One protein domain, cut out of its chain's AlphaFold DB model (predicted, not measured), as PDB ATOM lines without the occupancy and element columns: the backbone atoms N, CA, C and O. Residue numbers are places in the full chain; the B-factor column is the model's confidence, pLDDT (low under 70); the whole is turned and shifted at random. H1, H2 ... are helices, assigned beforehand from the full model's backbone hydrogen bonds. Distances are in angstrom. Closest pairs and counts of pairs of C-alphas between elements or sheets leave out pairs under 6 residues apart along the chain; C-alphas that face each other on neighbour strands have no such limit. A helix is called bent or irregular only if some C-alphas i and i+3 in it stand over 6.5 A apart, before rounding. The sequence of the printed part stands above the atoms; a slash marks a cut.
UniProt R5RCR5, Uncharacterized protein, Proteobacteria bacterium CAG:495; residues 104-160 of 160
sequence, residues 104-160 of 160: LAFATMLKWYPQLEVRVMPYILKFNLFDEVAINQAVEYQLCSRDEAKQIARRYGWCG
ATOM      1  N   LEU A 104     243.768 199.515 219.898       98.06
ATOM      2  CA  LEU A 104     242.508 199.087 219.286       98.06
ATOM      3  C   LEU A 104     241.617 198.382 220.319       98.06
ATOM      4  O   LEU A 104     242.049 198.115 221.450       98.06
ATOM      5  N   ALA A 105     240.377 198.049 219.954       97.94
ATOM      6  CA  ALA A 105     239.398 197.510 220.896       97.94
ATOM      7  C   ALA A 105     239.860 196.215 221.576       97.94
ATOM      8  O   ALA A 105     239.739 196.086 222.797       97.94
ATOM      9  N   PHE A 106     240.444 195.281 220.819       98.31
ATOM     10  CA  PHE A 106     240.918 194.005 221.365       98.31
ATOM     11  C   PHE A 106     242.047 194.193 222.389       98.31
ATOM     12  O   PHE A 106     241.956 193.708 223.517       98.31
ATOM     13  N   ALA A 107     243.081 194.962 222.043       98.25
ATOM     14  CA  ALA A 107     244.189 195.248 222.952       98.25
ATOM     15  C   ALA A 107     243.738 196.082 224.169       98.25
ATOM     16  O   ALA A 107     244.199 195.856 225.290       98.25
ATOM     17  N   THR A 108     242.796 197.013 223.976       97.75
ATOM     18  CA  THR A 108     242.189 197.798 225.063       97.75
ATOM     19  C   THR A 108     241.451 196.905 226.056       97.75
ATOM     20  O   THR A 108     241.657 197.046 227.264       97.75
ATOM     21  N   MET A 109     240.649 195.953 225.565       98.00
ATOM     22  CA  MET A 109     239.967 194.958 226.392       98.00
ATOM     23  C   MET A 109     240.972 194.154 227.223       98.00
ATOM     24  O   MET A 109     240.831 194.105 228.440       98.00
ATOM     25  N   LEU A 110     242.007 193.579 226.596       97.62
ATOM     26  CA  LEU A 110     243.004 192.765 227.302       97.62
ATOM     27  C   LEU A 110     243.736 193.550 228.395       97.62
ATOM     28  O   LEU A 110     243.904 193.059 229.509       97.62
ATOM     29  N   LYS A 111     244.174 194.774 228.080       96.94
ATOM     30  CA  LYS A 111     245.023 195.560 228.979       96.94
ATOM     31  C   LYS A 111     244.256 196.173 230.146       96.94
ATOM     32  O   LYS A 111     244.763 196.200 231.264       96.94
ATOM     33  N   TRP A 112     243.080 196.732 229.874       93.56
ATOM     34  CA  TRP A 112     242.393 197.608 230.826       93.56
ATOM     35  C   TRP A 112     241.089 197.025 231.356       93.56
ATOM     36  O   TRP A 112     240.680 197.370 232.465       93.56
ATOM     37  N   TYR A 113     240.438 196.148 230.588       94.75
ATOM     38  CA  TYR A 113     239.105 195.644 230.913       94.75
ATOM     39  C   TYR A 113     238.953 194.127 230.701       94.75
ATOM     40  O   TYR A 113     237.951 193.703 230.114       94.75
ATOM     41  N   PRO A 114     239.882 193.277 231.190       95.50
ATOM     42  CA  PRO A 114     239.797 191.829 230.987       95.50
ATOM     43  C   PRO A 114     238.510 191.231 231.578       95.50
ATOM     44  O   PRO A 114     237.940 190.291 231.034       95.50
ATOM     45  N   GLN A 115     237.973 191.831 232.643       93.75
ATOM     46  CA  GLN A 115     236.693 191.449 233.242       93.75
ATOM     47  C   GLN A 115     235.481 191.645 232.315       93.75
ATOM     48  O   GLN A 115     234.418 191.083 232.578       93.75
ATOM     49  N   LEU A 116     235.608 192.455 231.258       94.69
ATOM     50  CA  LEU A 116     234.548 192.696 230.280       94.69
ATOM     51  C   LEU A 116     234.639 191.773 229.061       94.69
ATOM     52  O   LEU A 116     233.768 191.867 228.201       94.69
ATOM     53  N   GLU A 117     235.621 190.866 228.990       96.19
ATOM     54  CA  GLU A 117     235.852 189.998 227.825       96.19
ATOM     55  C   GLU A 117     234.567 189.304 227.350       96.19
ATOM     56  O   GLU A 117     234.163 189.464 226.201       96.19
ATOM     57  N   VAL A 118     233.851 188.642 228.267       96.12
ATOM     58  CA  VAL A 118     232.602 187.918 227.966       96.12
ATOM     59  C   VAL A 118     231.511 188.832 227.393       96.12
ATOM     60  O   VAL A 118     230.625 188.374 226.675       96.12
ATOM     61  N   ARG A 119     231.550 190.130 227.712       95.56
ATOM     62  CA  ARG A 119     230.557 191.120 227.279       95.56
ATOM     63  C   ARG A 119     230.934 191.800 225.969       95.56
ATOM     64  O   ARG A 119     230.048 192.062 225.166       95.56
ATOM     65  N   VAL A 120     232.215 192.094 225.754       96.44
ATOM     66  CA  VAL A 120     232.673 192.908 224.616       96.44
ATOM     67  C   VAL A 120     233.231 192.085 223.461       96.44
ATOM     68  O   VAL A 120     233.039 192.469 222.307       96.44
ATOM     69  N   MET A 121     233.842 190.925 223.727       97.50
ATOM     70  CA  MET A 121     234.431 190.082 222.684       97.50
ATOM     71  C   MET A 121     233.416 189.638 221.614       97.50
ATOM     72  O   MET A 121     233.755 189.713 220.431       97.50
ATOM     73  N   PRO A 122     232.153 189.283 221.947       97.50
ATOM     74  CA  PRO A 122     231.141 189.001 220.929       97.50
ATOM     75  C   PRO A 122     230.923 190.158 219.945       97.50
ATOM     76  O   PRO A 122     230.691 189.916 218.763       97.50
ATOM     77  N   TYR A 123     231.023 191.413 220.396       97.50
ATOM     78  CA  TYR A 123     230.852 192.583 219.531       97.50
ATOM     79  C   TYR A 123     232.113 192.910 218.733       97.50
ATOM     80  O   TYR A 123     231.992 193.276 217.570       97.50
ATOM     81  N   ILE A 124     233.304 192.705 219.307       97.94
ATOM     82  CA  ILE A 124     234.574 192.791 218.567       97.94
ATOM     83  C   ILE A 124     234.543 191.825 217.370       97.94
ATOM     84  O   ILE A 124     234.854 192.222 216.248       97.94
ATOM     85  N   LEU A 125     234.086 190.584 217.580       97.44
ATOM     86  CA  LEU A 125     233.918 189.606 216.501       97.44
ATOM     87  C   LEU A 125     232.792 189.985 215.535       97.44
ATOM     88  O   LEU A 125     233.002 189.983 214.327       97.44
ATOM     89  N   LYS A 126     231.608 190.350 216.048       96.25
ATOM     90  CA  LYS A 126     230.452 190.744 215.225       96.25
ATOM     91  C   LYS A 126     230.774 191.900 214.276       96.25
ATOM     92  O   LYS A 126     230.245 191.943 213.170       96.25
ATOM     93  N   PHE A 127     231.610 192.835 214.716       97.00
ATOM     94  CA  PHE A 127     232.035 193.995 213.937       97.00
ATOM     95  C   PHE A 127     233.269 193.732 213.065       97.00
ATOM     96  O   PHE A 127     233.732 194.650 212.395       97.00
ATOM     97  N   ASN A 128     233.781 192.496 213.034       96.38
ATOM     98  CA  ASN A 128     234.996 192.112 212.314       96.38
ATOM     99  C   ASN A 128     236.228 192.950 212.707       96.38
ATOM    100  O   ASN A 128     237.079 193.230 211.872       96.38
ATOM    101  N   LEU A 129     236.328 193.334 213.984       97.06
ATOM    102  CA  LEU A 129     237.452 194.103 214.541       97.06
ATOM    103  C   LEU A 129     238.569 193.204 215.095       97.06
ATOM    104  O   LEU A 129     239.570 193.683 215.620       97.06
ATOM    105  N   PHE A 130     238.387 191.885 215.025       97.81
ATOM    106  CA  PHE A 130     239.418 190.907 215.351       97.81
ATOM    107  C   PHE A 130     240.073 190.399 214.065       97.81
ATOM    108  O   PHE A 130     239.668 189.379 213.503       97.81
ATOM    109  N   ASP A 131     241.069 191.142 213.594       95.50
ATOM    110  CA  ASP A 131     241.861 190.824 212.410       95.50
ATOM    111  C   ASP A 131     243.362 190.716 212.741       95.50
ATOM    112  O   ASP A 131     243.790 190.798 213.896       95.50
ATOM    113  N   GLU A 132     244.186 190.511 211.713       95.88
ATOM    114  CA  GLU A 132     245.641 190.421 211.865       95.88
ATOM    115  C   GLU A 132     246.256 191.694 212.463       95.88
ATOM    116  O   GLU A 132     247.233 191.597 213.201       95.88
ATOM    117  N   VAL A 133     245.687 192.877 212.208       96.94
ATOM    118  CA  VAL A 133     246.183 194.138 212.775       96.94
ATOM    119  C   VAL A 133     245.929 194.169 214.279       96.94
ATOM    120  O   VAL A 133     246.850 194.446 215.050       96.94
ATOM    121  N   ALA A 134     244.718 193.816 214.712       97.50
ATOM    122  CA  ALA A 134     244.366 193.741 216.126       97.50
ATOM    123  C   ALA A 134     245.209 192.695 216.880       97.50
ATOM    124  O   ALA A 134     245.677 192.957 217.993       97.50
ATOM    125  N   ILE A 135     245.446 191.531 216.264       98.00
ATOM    126  CA  ILE A 135     246.295 190.472 216.830       98.00
ATOM    127  C   ILE A 135     247.748 190.942 216.930       98.00
ATOM    128  O   ILE A 135     248.348 190.828 217.999       98.00
ATOM    129  N   ASN A 136     248.311 191.486 215.846       98.19
ATOM    130  CA  ASN A 136     249.691 191.975 215.822       98.19
ATOM    131  C   ASN A 136     249.907 193.038 216.888       98.19
ATOM    132  O   ASN A 136     250.864 192.941 217.649       98.19
ATOM    133  N   GLN A 137     248.978 193.987 217.012       97.94
ATOM    134  CA  GLN A 137     249.075 195.017 218.031       97.94
ATOM    135  C   GLN A 137     249.066 194.411 219.444       97.94
ATOM    136  O   GLN A 137     249.902 194.770 220.269       97.94
ATOM    137  N   ALA A 138     248.170 193.468 219.748       98.06
ATOM    138  CA  ALA A 138     248.154 192.834 221.069       98.06
ATOM    139  C   ALA A 138     249.475 192.102 221.390       98.06
ATOM    140  O   ALA A 138     249.962 192.183 222.521       98.06
ATOM    141  N   VAL A 139     250.077 191.448 220.389       98.25
ATOM    142  CA  VAL A 139     251.371 190.756 220.509       98.25
ATOM    143  C   VAL A 139     252.529 191.742 220.690       98.25
ATOM    144  O   VAL A 139     253.358 191.554 221.577       98.25
ATOM    145  N   GLU A 140     252.580 192.812 219.896       97.69
ATOM    146  CA  GLU A 140     253.604 193.864 219.987       97.69
ATOM    147  C   GLU A 140     253.608 194.537 221.362       97.69
ATOM    148  O   GLU A 140     254.666 194.803 221.932       97.69
ATOM    149  N   TYR A 141     252.422 194.753 221.933       97.12
ATOM    150  CA  TYR A 141     252.256 195.283 223.285       97.12
ATOM    151  C   TYR A 141     252.427 194.228 224.391       97.12
ATOM    152  O   TYR A 141     252.211 194.551 225.561       97.12
ATOM    153  N   GLN A 142     252.820 192.997 224.046       97.88
ATOM    154  CA  GLN A 142     253.067 191.889 224.976       97.88
ATOM    155  C   GLN A 142     251.856 191.563 225.869       97.88
ATOM    156  O   GLN A 142     252.011 191.177 227.026       97.88
ATOM    157  N   LEU A 143     250.638 191.738 225.346       97.69
ATOM    158  CA  LEU A 143     249.396 191.469 226.083       97.69
ATOM    159  C   LEU A 143     248.992 189.995 226.017       97.69
ATOM    160  O   LEU A 143     248.352 189.489 226.934       97.69
ATOM    161  N   CYS A 144     249.349 189.323 224.924       97.75
ATOM    162  CA  CYS A 144     249.174 187.892 224.720       97.75
ATOM    163  C   CYS A 144     250.066 187.412 223.567       97.75
ATOM    164  O   CYS A 144     250.569 188.201 222.765       97.75
ATOM    165  N   SER A 145     250.249 186.102 223.463       98.25
ATOM    166  CA  SER A 145     250.759 185.459 222.256       98.25
ATOM    167  C   SER A 145     249.682 185.391 221.169       98.25
ATOM    168  O   SER A 145     248.478 185.472 221.429       98.25
ATOM    169  N   ARG A 146     250.111 185.176 219.921       97.56
ATOM    170  CA  ARG A 146     249.193 184.976 218.790       97.56
ATOM    171  C   ARG A 146     248.246 183.796 219.025       97.56
ATOM    172  O   ARG A 146     247.064 183.891 218.702       97.56
ATOM    173  N   ASP A 147     248.750 182.704 219.595       97.38
ATOM    174  CA  ASP A 147     247.943 181.513 219.865       97.38
ATOM    175  C   ASP A 147     246.905 181.775 220.955       97.38
ATOM    176  O   ASP A 147     245.749 181.388 220.795       97.38
ATOM    177  N   GLU A 148     247.272 182.495 222.016       97.69
ATOM    178  CA  GLU A 148     246.326 182.921 223.051       97.69
ATOM    179  C   GLU A 148     245.250 183.851 222.483       97.69
ATOM    180  O   GLU A 148     244.071 183.640 222.756       97.69
ATOM    181  N   ALA A 149     245.614 184.823 221.636       97.50
ATOM    182  CA  ALA A 149     244.641 185.701 220.981       97.50
ATOM    183  C   ALA A 149     243.599 184.893 220.191       97.50
ATOM    184  O   ALA A 149     242.390 185.086 220.352       97.50
ATOM    185  N   LYS A 150     244.062 183.930 219.381       96.62
ATOM    186  CA  LYS A 150     243.186 183.037 218.612       96.62
ATOM    187  C   LYS A 150     242.347 182.137 219.515       96.62
ATOM    188  O   LYS A 150     241.171 181.925 219.233       96.62
ATOM    189  N   GLN A 151     242.914 181.614 220.602       97.06
ATOM    190  CA  GLN A 151     242.173 180.806 221.574       97.06
ATOM    191  C   GLN A 151     241.054 181.608 222.242       97.06
ATOM    192  O   GLN A 151     239.931 181.111 222.312       97.06
ATOM    193  N   ILE A 152     241.324 182.850 222.665       96.69
ATOM    194  CA  ILE A 152     240.309 183.753 223.225       96.69
ATOM    195  C   ILE A 152     239.169 183.922 222.224       96.69
ATOM    196  O   ILE A 152     238.023 183.646 222.568       96.69
ATOM    197  N   ALA A 153     239.471 184.287 220.976       96.38
ATOM    198  CA  ALA A 153     238.457 184.481 219.941       96.38
ATOM    199  C   ALA A 153     237.650 183.203 219.641       96.38
ATOM    200  O   ALA A 153     236.427 183.260 219.493       96.38
ATOM    201  N   ARG A 154     238.299 182.031 219.623       96.62
ATOM    202  CA  ARG A 154     237.640 180.728 219.409       96.62
ATOM    203  C   ARG A 154     236.615 180.393 220.487       96.62
ATOM    204  O   ARG A 154     235.591 179.800 220.158       96.62
ATOM    205  N   ARG A 155     236.818 180.821 221.743       96.69
ATOM    206  CA  ARG A 155     235.805 180.658 222.813       96.69
ATOM    207  C   ARG A 155     234.474 181.335 222.480       96.69
ATOM    208  O   ARG A 155     233.442 180.911 222.987       96.69
ATOM    209  N   TYR A 156     234.500 182.350 221.619       95.94
ATOM    210  CA  TYR A 156     233.329 183.120 221.195       95.94
ATOM    211  C   TYR A 156     232.907 182.817 219.749       95.94
ATOM    212  O   TYR A 156     232.145 183.580 219.161       95.94
ATOM    213  N   GLY A 157     233.374 181.704 219.174       91.44
ATOM    214  CA  GLY A 157     232.932 181.233 217.859       91.44
ATOM    215  C   GLY A 157     233.701 181.801 216.666       91.44
ATOM    216  O   GLY A 157     233.221 181.697 215.543       91.44
ATOM    217  N   TRP A 158     234.886 182.385 216.869       91.31
ATOM    218  CA  TRP A 158     235.761 182.747 215.750       91.31
ATOM    219  C   TRP A 158     236.356 181.495 215.088       91.31
ATOM    220  O   TRP A 158     236.928 180.642 215.767       91.31
ATOM    221  N   CYS A 159     236.235 181.393 213.762       80.31
ATOM    222  CA  CYS A 159     236.622 180.205 212.986       80.31
ATOM    223  C   CYS A 159     237.917 180.369 212.162       80.31
ATOM    224  O   CYS A 159     238.149 179.561 211.264       80.31
ATOM    225  N   GLY A 160     238.728 181.404 212.425       67.12
ATOM    226  CA  GLY A 160     239.983 181.680 211.701       67.12
ATOM    227  C   GLY A 160     241.266 181.063 212.276       67.12
ATOM    228  O   GLY A 160     241.255 180.352 213.318       67.12
TER     229      GLY A 160
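Overview. This is residues 104 to 160 of the 160 residues of an uncharacterized protein of Proteobacteria bacterium CAG:495 (UniProt R5RCR5). Helices H2, H1 and H3 stand roughly side by side, H1 between the other two, and H4 crosses one side of them, running from H3 towards H2. The printed part has 57 residues, with four named helices in the order H1, H2, H3, H4 and no named strand: all helix. It is compact, with a radius of gyration of the C-alphas of 9.9 A, and rounded, 24 by 23 by 17 A.

Along the chain. H2, residues 114 to 126, is 18.4 A long and irregular: C-alphas 115 and 118 are 7.6 A apart. H1 is residues 105 to 112, beginning at C-alpha 105 (239.398, 197.510, 220.896). H3 is residues 132 to 140. H4, residues 146 to 155, is 14.6 A long and ends at C-alpha 155 (235.805, 180.658, 222.813).

Arrangement. H2 and H1 form a helical hairpin; they touch at a shallow tilt of 1 degrees, opposite ways, closest at the C-alphas of Glu 117 and Met 109, 6.6 A. H1 touches H3 at a shallow tilt of 23 degrees, the same way, closest at C-alphas Ala 107 and Ala 138, 5.0 A. H3 touches H4 at a steep tilt of 56 degrees, closest at C-alphas Val 139 and Arg 146, 6.4 A. H2 and H4 are close but not clearly touching, about perpendicular at 80 degrees. Every O i to N i+4 pair is within hydrogen-bond range in H1, H3 and H4, and 5 of 9 in H2.

Size, cuts and confidence. The C-alphas farthest apart, those of Trp 112 and Cys 159, are 25.6 A apart. The printed part has no cut, and the three links are tight. Residue 160, the chain's last, is under pLDDT 70.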